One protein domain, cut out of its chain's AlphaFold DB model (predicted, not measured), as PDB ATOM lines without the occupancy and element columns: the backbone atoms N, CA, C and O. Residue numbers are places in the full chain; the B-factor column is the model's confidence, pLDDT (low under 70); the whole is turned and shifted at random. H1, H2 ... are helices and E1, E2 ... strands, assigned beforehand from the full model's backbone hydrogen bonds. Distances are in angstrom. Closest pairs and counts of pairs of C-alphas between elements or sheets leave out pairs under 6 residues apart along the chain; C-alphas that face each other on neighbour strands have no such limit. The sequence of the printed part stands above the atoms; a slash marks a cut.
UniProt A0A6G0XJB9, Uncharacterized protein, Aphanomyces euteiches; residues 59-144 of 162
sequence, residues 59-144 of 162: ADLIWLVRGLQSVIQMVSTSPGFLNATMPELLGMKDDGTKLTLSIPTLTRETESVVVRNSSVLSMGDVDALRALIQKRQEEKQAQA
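What this domain is: This is residues 59 to 144 of the 162 residues of an uncharacterized protein of Aphanomyces euteiches (UniProt A0A6G0XJB9). A helix, H1, crosses over one face of a two-stranded hairpin, E1 and E2, at one end of a loosely built, elongated model, while a second long helix, H4, makes the other end, where residues 134 to 144, of which 134 to 142 belong to H4, stick out. Two single-turn helices, H2 and H3, lie between these ends, and the other face of the hairpin is bare of named helices. The printed part has 86 residues, with four named helices and two named strands in the order H1, H2, H3, E1, E2, H4; the sheet, E1 - E2, is antiparallel and the class is mixed, helices and strands. The whole is loose, with a radius of gyration of the C-alphas of 16.7 A, and spans 55 by 27 by 20 A.

Where its parts are: H1 takes residues 59 to 77, from C-alpha 59 at (-0.497, 21.457, 25.456), and is 26.8 A long. H2, residues 81 to 84, and H3, residues 86 to 89, follow. E1 is residues 99 to 104, 16.0 A, beginning at C-alpha 99 at (-0.593, 44.167, 33.060). E2 is residues 110 to 115, 15.4 A. H4, residues 123 to 142, is 28.6 A long and ends at C-alpha 142 at (14.983, 73.330, 26.273).

How they stand to each other: H1 has 9 pairs of C-alphas within 8 A of E1, the closest those of Gln 69 and Ile 103, 6.2 A apart. With E2 it has 2 such pairs, the closest those of Ser 70 and Val 113, 7.2 A. H1 and H2 are close but not clearly touching, the closest C-alphas being those of Met 74 and Phe 81, 7.5 A. H2 and H3 meet only through their link. E1 and E2 form a hairpin, antiparallel at 149 degrees; N 101 and O 113, 2.8 A, and N 103 and O 111, 2.9 A, are within hydrogen-bond range. H3 and H4 are near each other, with 5 pairs of C-alphas within 10 A. H4 is apart from H1, H2 and E1. In H1 and H4 every O i to N i+4 pair is within hydrogen-bond range; H2 and H3 are too short for such a pair, and each has its one O i to N i+3 pair within range.

The domain as a whole: The C-alphas farthest apart are those of Thr 107 and Ala 142, 55.5 A. Without residues 134 to 144, which stand free, the body spans 46 by 22 by 19 A. The printed part has no cut and no long link. The mean pLDDT of the printed part is 79.8, and it is under 70 at residues 94 to 96, 118 to 123, 125 to 126 and 142 to 144.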
ATOM      1  N   ALA A  59      -0.941  20.432  24.517       77.00
ATOM      2  CA  ALA A  59      -0.497  21.457  25.456       77.00
ATOM      3  C   ALA A  59       0.080  22.690  24.741       77.00
ATOM      4  O   ALA A  59      -0.249  23.814  25.118       77.00
ATOM      5  N   ASP A  60       0.881  22.495  23.688       75.44
ATOM      6  CA  ASP A  60       1.470  23.600  22.914       75.44
ATOM      7  C   ASP A  60       0.385  24.484  22.290       75.44
ATOM      8  O   ASP A  60       0.462  25.712  22.317       75.44
ATOM      9  N   LEU A  61      -0.675  23.857  21.783       78.69
ATOM     10  CA  LEU A  61      -1.817  24.548  21.189       78.69
ATOM     11  C   LEU A  61      -2.622  25.326  22.232       78.69
ATOM     12  O   LEU A  61      -3.029  26.457  21.971       78.69
ATOM     13  N   ILE A  62      -2.816  24.758  23.426       82.31
ATOM     14  CA  ILE A  62      -3.468  25.453  24.544       82.31
ATOM     15  C   ILE A  62      -2.674  26.712  24.910       82.31
ATOM     16  O   ILE A  62      -3.258  27.789  25.044       82.31
ATOM     17  N   TRP A  63      -1.350  26.602  25.033       81.44
ATOM     18  CA  TRP A  63      -0.484  27.745  25.329       81.44
ATOM     19  C   TRP A  63      -0.504  28.800  24.224       81.44
ATOM     20  O   TRP A  63      -0.570  29.992  24.528       81.44
ATOM     21  N   LEU A  64      -0.522  28.383  22.956       83.62
ATOM     22  CA  LEU A  64      -0.647  29.296  21.821       83.62
ATOM     23  C   LEU A  64      -1.967  30.073  21.865       83.62
ATOM     24  O   LEU A  64      -1.961  31.297  21.745       83.62
ATOM     25  N   VAL A  65      -3.094  29.386  22.077       86.31
ATOM     26  CA  VAL A  65      -4.416  30.025  22.171       86.31
ATOM     27  C   VAL A  65      -4.456  31.013  23.335       86.31
ATOM     28  O   VAL A  65      -4.877  32.155  23.141       86.31
ATOM     29  N   ARG A  66      -3.941  30.626  24.509       88.19
ATOM     30  CA  ARG A  66      -3.824  31.517  25.676       88.19
ATOM     31  C   ARG A  66      -2.985  32.755  25.363       88.19
ATOM     32  O   ARG A  66      -3.379  33.870  25.707       88.19
ATOM     33  N   GLY A  67      -1.849  32.583  24.687       86.50
ATOM     34  CA  GLY A  67      -0.984  33.684  24.263       86.50
ATOM     35  C   GLY A  67      -1.696  34.645  23.309       86.50
ATOM     36  O   GLY A  67      -1.712  35.852  23.545       86.50
ATOM     37  N   LEU A  68      -2.361  34.115  22.280       89.25
ATOM     38  CA  LEU A  68      -3.126  34.916  21.320       89.25
ATOM     39  C   LEU A  68      -4.266  35.684  21.995       89.25
ATOM     40  O   LEU A  68      -4.429  36.877  21.747       89.25
ATOM     41  N   GLN A  69      -5.018  35.045  22.890       90.69
ATOM     42  CA  GLN A  69      -6.076  35.715  23.649       90.69
ATOM     43  C   GLN A  69      -5.525  36.798  24.578       90.69
ATOM     44  O   GLN A  69      -6.130  37.861  24.684       90.69
ATOM     45  N   SER A  70      -4.357  36.576  25.184       89.94
ATOM     46  CA  SER A  70      -3.671  37.590  25.994       89.94
ATOM     47  C   SER A  70      -3.304  38.818  25.164       89.94
ATOM     48  O   SER A  70      -3.542  39.942  25.600       89.94
ATOM     49  N   VAL A  71      -2.780  38.621  23.949       88.62
ATOM     50  CA  VAL A  71      -2.449  39.720  23.027       88.62
ATOM     51  C   VAL A  71      -3.707  40.458  22.579       88.62
ATOM     52  O   VAL A  71      -3.740  41.685  22.634       88.62
ATOM     53  N   ILE A  72      -4.758  39.736  22.180       90.25
ATOM     54  CA  ILE A  72      -6.040  40.334  21.777       90.25
ATOM     55  C   ILE A  72      -6.612  41.183  22.916       90.25
ATOM     56  O   ILE A  72      -6.997  42.335  22.697       90.25
ATOM     57  N   GLN A  73      -6.628  40.640  24.135       91.62
ATOM     58  CA  GLN A  73      -7.145  41.341  25.304       91.62
ATOM     59  C   GLN A  73      -6.291  42.567  25.635       91.62
ATOM     60  O   GLN A  73      -6.841  43.649  25.815       91.62
ATOM     61  N   MET A  74      -4.961  42.433  25.626       91.56
ATOM     62  CA  MET A  74      -4.027  43.540  25.852       91.56
ATOM     63  C   MET A  74      -4.255  44.676  24.857       91.56
ATOM     64  O   MET A  74      -4.355  45.826  25.266       91.56
ATOM     65  N   VAL A  75      -4.345  44.376  23.559       89.19
ATOM     66  CA  VAL A  75      -4.565  45.398  22.523       89.19
ATOM     67  C   VAL A  75      -5.925  46.072  22.701       89.19
ATOM     68  O   VAL A  75      -6.038  47.279  22.505       89.19
ATOM     69  N   SER A  76      -6.941  45.318  23.119       90.62
ATOM     70  CA  SER A  76      -8.298  45.837  23.304       90.62
ATOM     71  C   SER A  76      -8.433  46.734  24.539       90.62
ATOM     72  O   SER A  76      -9.127  47.745  24.485       90.62
ATOM     73  N   THR A  77      -7.780  46.391  25.653       91.19
ATOM     74  CA  THR A  77      -7.914  47.130  26.924       91.19
ATOM     75  C   THR A  77      -6.788  48.124  27.172       91.19
ATOM     76  O   THR A  77      -6.940  49.069  27.943       91.19
ATOM     77  N   SER A  78      -5.617  47.894  26.587       88.94
ATOM     78  CA  SER A  78      -4.385  48.634  26.867       88.94
ATOM     79  C   SER A  78      -3.500  48.725  25.613       88.94
ATOM     80  O   SER A  78      -2.351  48.280  25.630       88.94
ATOM     81  N   PRO A  79      -3.991  49.342  24.519       86.81
ATOM     82  CA  PRO A  79      -3.298  49.379  23.224       86.81
ATOM     83  C   PRO A  79      -1.906  50.027  23.282       86.81
ATOM     84  O   PRO A  79      -1.039  49.721  22.470       86.81
ATOM     85  N   GLY A  80      -1.671  50.911  24.256       86.19
ATOM     86  CA  GLY A  80      -0.382  51.570  24.473       86.19
ATOM     87  C   GLY A  80       0.586  50.825  25.396       86.19
ATOM     88  O   GLY A  80       1.668  51.350  25.640       86.19
ATOM     89  N   PHE A  81       0.233  49.645  25.925       87.00
ATOM     90  CA  PHE A  81       1.005  48.969  26.978       87.00
ATOM     91  C   PHE A  81       2.471  48.725  26.593       87.00
ATOM     92  O   PHE A  81       3.368  49.048  27.371       87.00
ATOM     93  N   LEU A  82       2.731  48.228  25.380       84.25
ATOM     94  CA  LEU A  82       4.096  47.955  24.912       84.25
ATOM     95  C   LEU A  82       4.950  49.229  24.829       84.25
ATOM     96  O   LEU A  82       6.109  49.226  25.232       84.25
ATOM     97  N   ASN A  83       4.370  50.339  24.371       83.62
ATOM     98  CA  ASN A  83       5.073  51.622  24.291       83.62
ATOM     99  C   ASN A  83       5.271  52.249  25.677       83.62
ATOM    100  O   ASN A  83       6.315  52.837  25.946       83.62
ATOM    101  N   ALA A  84       4.277  52.119  26.559       84.19
ATOM    102  CA  ALA A  84       4.317  52.668  27.910       84.19
ATOM    103  C   ALA A  84       5.368  51.980  28.794       84.19
ATOM    104  O   ALA A  84       6.005  52.649  29.601       84.19
ATOM    105  N   THR A  85       5.572  50.675  28.603       84.56
ATOM    106  CA  THR A  85       6.562  49.858  29.333       84.56
ATOM    107  C   THR A  85       7.935  49.816  28.657       84.56
ATOM    108  O   THR A  85       8.880  49.247  29.193       84.56
ATOM    109  N   MET A  86       8.091  50.450  27.490       81.81
ATOM    110  CA  MET A  86       9.372  50.511  26.777       81.81
ATOM    111  C   MET A  86      10.509  51.155  27.598       81.81
ATOM    112  O   MET A  86      11.620  50.632  27.563       81.81
ATOM    113  N   PRO A  87      10.289  52.240  28.373       79.75
ATOM    114  CA  PRO A  87      11.344  52.820  29.208       79.75
ATOM    115  C   PRO A  87      11.900  51.852  30.263       79.75
ATOM    116  O   PRO A  87      13.087  51.917  30.569       79.75
ATOM    117  N   GLU A  88      11.076  50.948  30.796       79.19
ATOM    118  CA  GLU A  88      11.509  49.926  31.762       79.19
ATOM    119  C   GLU A  88      12.407  48.894  31.092       79.19
ATOM    120  O   GLU A  88      13.468  48.550  31.603       79.19
ATOM    121  N   LEU A  89      12.030  48.467  29.886       76.00
ATOM    122  CA  LEU A  89      12.813  47.522  29.094       76.00
ATOM    123  C   LEU A  89      14.193  48.088  28.715       76.00
ATOM    124  O   LEU A  89      15.160  47.342  28.574       76.00
ATOM    125  N   LEU A  90      14.305  49.415  28.609       74.19
ATOM    126  CA  LEU A  90      15.559  50.131  28.359       74.19
ATOM    127  C   LEU A  90      16.370  50.428  29.635       74.19
ATOM    128  O   LEU A  90      17.454  51.009  29.531       74.19
ATOM    129  N   GLY A  91      15.868  50.044  30.815       72.81
ATOM    130  CA  GLY A  91      16.496  50.305  32.115       72.81
ATOM    131  C   GLY A  91      16.400  51.762  32.574       72.81
ATOM    132  O   GLY A  91      17.182  52.199  33.409       72.81
ATOM    133  N   MET A  92      15.475  52.544  32.008       73.44
ATOM    134  CA  MET A  92      15.275  53.957  32.364       73.44
ATOM    135  C   MET A  92      14.310  54.143  33.539       73.44
ATOM    136  O   MET A  92      14.209  55.242  34.087       73.44
ATOM    137  N   LYS A  93      13.572  53.090  33.898       70.62
ATOM    138  CA  LYS A  93      12.677  53.013  35.053       70.62
ATOM    139  C   LYS A  93      12.746  51.611  35.650       70.62
ATOM    140  O   LYS A  93      12.746  50.644  34.898       70.62
ATOM    141  N   ASP A  94      12.730  51.526  36.976       63.56
ATOM    142  CA  ASP A  94      12.678  50.259  37.729       63.56
ATOM    143  C   ASP A  94      11.245  49.816  38.070       63.56
ATOM    144  O   ASP A  94      11.025  48.876  38.839       63.56
ATOM    145  N   ASP A  95      10.241  50.483  37.501       65.00
ATOM    146  CA  ASP A  95       8.853  50.100  37.701       65.00
ATOM    147  C   ASP A  95       8.638  48.745  37.021       65.00
ATOM    148  O   ASP A  95       8.714  48.619  35.810       65.00
ATOM    149  N   GLY A  96       8.441  47.677  37.794       66.06
ATOM    150  CA  GLY A  96       8.180  46.342  37.255       66.06
ATOM    151  C   GLY A  96       6.760  46.234  36.703       66.06
ATOM    152  O   GLY A  96       5.971  45.436  37.227       66.06
ATOM    153  N   THR A  97       6.414  47.050  35.705       77.31
ATOM    154  CA  THR A  97       5.032  47.264  35.283       77.31
ATOM    155  C   THR A  97       4.485  46.008  34.631       77.31
ATOM    156  O   THR A  97       5.001  45.452  33.659       77.31
ATOM    157  N   LYS A  98       3.408  45.516  35.235       82.25
ATOM    158  CA  LYS A  98       2.721  44.288  34.854       82.25
ATOM    159  C   LYS A  98       1.295  44.640  34.509       82.25
ATOM    160  O   LYS A  98       0.631  45.342  35.268       82.25
ATOM    161  N   LEU A  99       0.814  44.096  33.403       86.38
ATOM    162  CA  LEU A  99      -0.593  44.167  33.060       86.38
ATOM    163  C   LEU A  99      -1.241  42.837  33.418       86.38
ATOM    164  O   LEU A  99      -0.871  41.799  32.877       86.38
ATOM    165  N   THR A 100      -2.188  42.865  34.348       91.06
ATOM    166  CA  THR A 100      -2.985  41.681  34.683       91.06
ATOM    167  C   THR A 100      -4.263  41.723  33.862       91.06
ATOM    168  O   THR A 100      -5.000  42.706  33.919       91.06
ATOM    169  N   LEU A 101      -4.506  40.678  33.077       91.56
ATOM    170  CA  LEU A 101      -5.644  40.559  32.174       91.56
ATOM    171  C   LEU A 101      -6.453  39.319  32.519       91.56
ATOM    172  O   LEU A 101      -5.899  38.297  32.910       91.56
ATOM    173  N   SER A 102      -7.761  39.401  32.306       92.56
ATOM    174  CA  SER A 102      -8.635  38.235  32.317       92.56
ATOM    175  C   SER A 102      -8.857  37.784  30.879       92.56
ATOM    176  O   SER A 102      -9.363  38.566  30.071       92.56
ATOM    177  N   ILE A 103      -8.490  36.546  30.558       90.56
ATOM    178  CA  ILE A 103      -8.676  35.951  29.230       90.56
ATOM    179  C   ILE A 103      -9.668  34.784  29.295       90.56
ATOM    180  O   ILE A 103      -9.697  34.067  30.296       90.56
ATOM    181  N   PRO A 104     -10.491  34.566  28.258       88.25
ATOM    182  CA  PRO A 104     -11.319  33.369  28.173       88.25
ATOM    183  C   PRO A 104     -10.443  32.148  27.887       88.25
ATOM    184  O   PRO A 104      -9.570  32.220  27.042       88.25
ATOM    185  N   THR A 105     -10.677  31.012  28.529       80.12
ATOM    186  CA  THR A 105      -9.988  29.748  28.250       80.12
ATOM    187  C   THR A 105     -10.746  28.932  27.198       80.12
ATOM    188  O   THR A 105     -11.863  29.263  26.791       80.12
ATOM    189  N   LEU A 106     -10.166  27.804  26.779       73.69
ATOM    190  CA  LEU A 106     -10.841  26.834  25.908       73.69
ATOM    191  C   LEU A 106     -12.095  26.212  26.554       73.69
ATOM    192  O   LEU A 106     -13.013  25.826  25.836       73.69
ATOM    193  N   THR A 107     -12.171  26.164  27.888       79.44
ATOM    194  CA  THR A 107     -13.346  25.688  28.642       79.44
ATOM    195  C   THR A 107     -14.419  26.767  28.825       79.44
ATOM    196  O   THR A 107     -15.422  26.516  29.487       79.44
ATOM    197  N   ARG A 108     -14.253  27.953  28.210       75.44
ATOM    198  CA  ARG A 108     -15.092  29.158  28.391       75.44
ATOM    199  C   ARG A 108     -15.075  29.740  29.805       75.44
ATOM    200  O   ARG A 108     -15.876  30.619  30.116       75.44
ATOM    201  N   GLU A 109     -14.160  29.282  30.643       86.75
ATOM    202  CA  GLU A 109     -13.868  29.906  31.928       86.75
ATOM    203  C   GLU A 109     -12.948  31.108  31.714       86.75
ATOM    204  O   GLU A 109     -12.409  31.308  30.628       86.75
ATOM    205  N   THR A 110     -12.769  31.939  32.734       89.62
ATOM    206  CA  THR A 110     -11.832  33.064  32.674       89.62
ATOM    207  C   THR A 110     -10.593  32.766  33.500       89.62
ATOM    208  O   THR A 110     -10.704  32.379  34.662       89.62
ATOM    209  N   GLU A 111      -9.420  32.996  32.924       90.50
ATOM    210  CA  GLU A 111      -8.124  32.849  33.583       90.50
ATOM    211  C   GLU A 111      -7.434  34.213  33.692       90.50
ATOM    212  O   GLU A 111      -7.479  35.027  32.766       90.50
ATOM    213  N   SER A 112      -6.785  34.461  34.831       92.25
ATOM    214  CA  SER A 112      -5.976  35.661  35.045       92.25
ATOM    215  C   SER A 112      -4.554  35.424  34.549       92.25
ATOM    216  O   SER A 112      -3.839  34.576  35.081       92.25
ATOM    217  N   VAL A 113      -4.114  36.222  33.582       89.44
ATOM    218  CA  VAL A 113      -2.765  36.176  33.013       89.44
ATOM    219  C   VAL A 113      -2.028  37.481  33.266       89.44
ATOM    220  O   VAL A 113      -2.607  38.566  33.243       89.44
ATOM    221  N   VAL A 114      -0.725  37.375  33.512       88.25
ATOM    222  CA  VAL A 114       0.146  38.534  33.720       88.25
ATOM    223  C   VAL A 114       1.003  38.726  32.481       88.25
ATOM    224  O   VAL A 114       1.852  37.893  32.168       88.25
ATOM    225  N   VAL A 115       0.806  39.850  31.803       85.31
ATOM    226  CA  VAL A 115       1.588  40.260  30.641       85.31
ATOM    227  C   VAL A 115       2.705  41.190  31.094       85.31
ATOM    228  O   VAL A 115       2.493  42.143  31.850       85.31
ATOM    229  N   ARG A 116       3.916  40.897  30.621       84.00
ATOM    230  CA  ARG A 116       5.093  41.754  30.757       84.00
ATOM    231  C   ARG A 116       5.654  42.022  29.380       84.00
ATOM    232  O   ARG A 116       5.652  41.133  28.531       84.00
ATOM    233  N   ASN A 117       6.150  43.231  29.182       81.38
ATOM    234  CA  ASN A 117       6.928  43.517  27.999       81.38
ATOM    235  C   ASN A 117       8.301  42.852  28.154       81.38
ATOM    236  O   ASN A 117       9.061  43.186  29.058       81.38
ATOM    237  N   SER A 118       8.567  41.849  27.324       68.56
ATOM    238  CA  SER A 118       9.833  41.112  27.283       68.56
ATOM    239  C   SER A 118      10.389  41.063  25.863       68.56
ATOM    240  O   SER A 118      11.007  40.071  25.473       68.56
ATOM    241  N   SER A 119      10.100  42.090  25.057       67.88
ATOM    242  CA  SER A 119      10.637  42.209  23.707       67.88
ATOM    243  C   SER A 119      12.157  42.041  23.729       67.88
ATOM    244  O   SER A 119      12.865  42.783  24.405       67.88
ATOM    245  N   VAL A 120      12.657  41.056  22.982       57.53
ATOM    246  CA  VAL A 120      14.091  40.903  22.729       57.53
ATOM    247  C   VAL A 120      14.461  41.966  21.702       57.53
ATOM    248  O   VAL A 120      14.213  41.798  20.511       57.53
ATOM    249  N   LEU A 121      14.974  43.096  22.177       60.19
ATOM    250  CA  LEU A 121      15.504  44.144  21.314       60.19
ATOM    251  C   LEU A 121      16.928  43.777  20.890       60.19
ATOM    252  O   LEU A 121      17.705  43.263  21.699       60.19
ATOM    253  N   SER A 122      17.290  44.050  19.635       67.56
ATOM    254  CA  SER A 122      18.701  44.010  19.256       67.56
ATOM    255  C   SER A 122      19.451  45.150  19.955       67.56
ATOM    256  O   SER A 122      18.858  46.178  20.286       67.56
ATOM    257  N   MET A 123      20.764  45.006  20.163       69.69
ATOM    258  CA  MET A 123      21.564  46.092  20.751       69.69
ATOM    259  C   MET A 123      21.450  47.395  19.938       69.69
ATOM    260  O   MET A 123      21.369  48.472  20.519       69.69
ATOM    261  N   GLY A 124      21.338  47.294  18.607       72.75
ATOM    262  CA  GLY A 124      21.113  48.453  17.741       72.75
ATOM    263  C   GLY A 124      19.766  49.141  17.986       72.75
ATOM    264  O   GLY A 124      19.708  50.369  18.025       72.75
ATOM    265  N   ASP A 125      18.697  48.371  18.214       68.88
ATOM    266  CA  ASP A 125      17.372  48.923  18.532       68.88
ATOM    267  C   ASP A 125      17.376  49.628  19.894       68.88
ATOM    268  O   ASP A 125      16.778  50.694  20.049       68.88
ATOM    269  N   VAL A 126      18.084  49.055  20.874       69.12
ATOM    270  CA  VAL A 126      18.246  49.641  22.212       69.12
ATOM    271  C   VAL A 126      18.966  50.986  22.132       69.12
ATOM    272  O   VAL A 126      18.493  51.966  22.713       69.12
ATOM    273  N   ASP A 127      20.077  51.062  21.402       74.50
ATOM    274  CA  ASP A 127      20.867  52.291  21.290       74.50
ATOM    275  C   ASP A 127      20.112  53.390  20.527       74.50
ATOM    276  O   ASP A 127      20.092  54.546  20.959       74.50
ATOM    277  N   ALA A 128      19.401  53.031  19.453       75.69
ATOM    278  CA  ALA A 128      18.543  53.960  18.720       75.69
ATOM    279  C   ALA A 128      17.406  54.517  19.595       75.69
ATOM    280  O   ALA A 128      17.116  55.717  19.568       75.69
ATOM    281  N   LEU A 129      16.777  53.664  20.410       72.00
ATOM    282  CA  LEU A 129      15.714  54.073  21.330       72.00
ATOM    283  C   LEU A 129      16.236  54.970  22.456       72.00
ATOM    284  O   LEU A 129      15.593  55.972  22.771       72.00
ATOM    285  N   ARG A 130      17.409  54.669  23.025       77.50
ATOM    286  CA  ARG A 130      18.052  55.533  24.031       77.50
ATOM    287  C   ARG A 130      18.349  56.919  23.466       77.50
ATOM    288  O   ARG A 130      17.983  57.909  24.096       77.50
ATOM    289  N   ALA A 131      18.915  56.995  22.262       80.31
ATOM    290  CA  ALA A 131      19.211  58.263  21.598       80.31
ATOM    291  C   ALA A 131      17.942  59.096  21.334       80.31
ATOM    292  O   ALA A 131      17.925  60.303  21.581       80.31
ATOM    293  N   LEU A 132      16.851  58.462  20.887       79.25
ATOM    294  CA  LEU A 132      15.567  59.140  20.666       79.25
ATOM    295  C   LEU A 132      14.945  59.669  21.962       79.25
ATOM    296  O   LEU A 132      14.362  60.755  21.964       79.25
ATOM    297  N   ILE A 133      15.048  58.919  23.060       75.06
ATOM    298  CA  ILE A 133      14.504  59.349  24.352       75.06
ATOM    299  C   ILE A 133      15.344  60.482  24.937       75.06
ATOM    300  O   ILE A 133      14.765  61.462  25.405       75.06
ATOM    301  N   GLN A 134      16.673  60.385  24.865       80.12
ATOM    302  CA  GLN A 134      17.578  61.431  25.332       80.12
ATOM    303  C   GLN A 134      17.325  62.746  24.588       80.12
ATOM    304  O   GLN A 134      17.072  63.769  25.219       80.12
ATOM    305  N   LYS A 135      17.219  62.692  23.256       81.19
ATOM    306  CA  LYS A 135      16.871  63.859  22.437       81.19
ATOM    307  C   LYS A 135      15.522  64.472  22.833       81.19
ATOM    308  O   LYS A 135      15.398  65.684  22.960       81.19
ATOM    309  N   ARG A 136      14.507  63.641  23.095       78.31
ATOM    310  CA  ARG A 136      13.176  64.114  23.515       78.31
ATOM    311  C   ARG A 136      13.180  64.710  24.936       78.31
ATOM    312  O   ARG A 136      12.348  65.564  25.240       78.31
ATOM    313  N   GLN A 137      14.071  64.255  25.819       79.25
ATOM    314  CA  GLN A 137      14.268  64.832  27.156       79.25
ATOM    315  C   GLN A 137      14.987  66.182  27.084       79.25
ATOM    316  O   GLN A 137      14.544  67.126  27.734       79.25
ATOM    317  N   GLU A 138      16.023  66.288  26.252       81.00
ATOM    318  CA  GLU A 138      16.744  67.536  25.973       81.00
ATOM    319  C   GLU A 138      15.809  68.586  25.350       81.00
ATOM    320  O   GLU A 138      15.767  69.722  25.811       81.00
ATOM    321  N   GLU A 139      14.964  68.197  24.388       76.94
ATOM    322  CA  GLU A 139      13.945  69.075  23.789       76.94
ATOM    323  C   GLU A 139      12.896  69.546  24.815       76.94
ATOM    324  O   GLU A 139      12.503  70.714  24.816       76.94
ATOM    325  N   LYS A 140      12.468  68.668  25.735       75.62
ATOM    326  CA  LYS A 140      11.561  69.039  26.836       75.62
ATOM    327  C   LYS A 140      12.207  69.979  27.852       75.62
ATOM    328  O   LYS A 140      11.507  70.822  28.403       75.62
ATOM    329  N   GLN A 141      13.503  69.830  28.118       71.44
ATOM    330  CA  GLN A 141      14.244  70.721  29.014       71.44
ATOM    331  C   GLN A 141      14.524  72.077  28.354       71.44
ATOM    332  O   GLN A 141      14.364  73.102  29.010       71.44
ATOM    333  N   ALA A 142      14.820  72.101  27.052       68.00
ATOM    334  CA  ALA A 142      14.983  73.330  26.273       68.00
ATOM    335  C   ALA A 142      13.676  74.138  26.144       68.00
ATOM    336  O   ALA A 142      13.715  75.359  26.040       68.00
ATOM    337  N   GLN A 143      12.511  73.483  26.195       57.31
ATOM    338  CA  GLN A 143      11.209  74.163  26.265       57.31
ATOM    339  C   GLN A 143      10.816  74.620  27.681       57.31
ATOM    340  O   GLN A 143       9.851  75.370  27.818       57.31
ATOM    341  N   ALA A 144      11.526  74.189  28.731       53.53
ATOM    342  CA  ALA A 144      11.131  74.398  30.127       53.53
ATOM    343  C   ALA A 144      11.957  75.445  30.908       53.53
ATOM    344  O   ALA A 144      11.653  75.667  32.080       53.53
TER     345      ALA A 144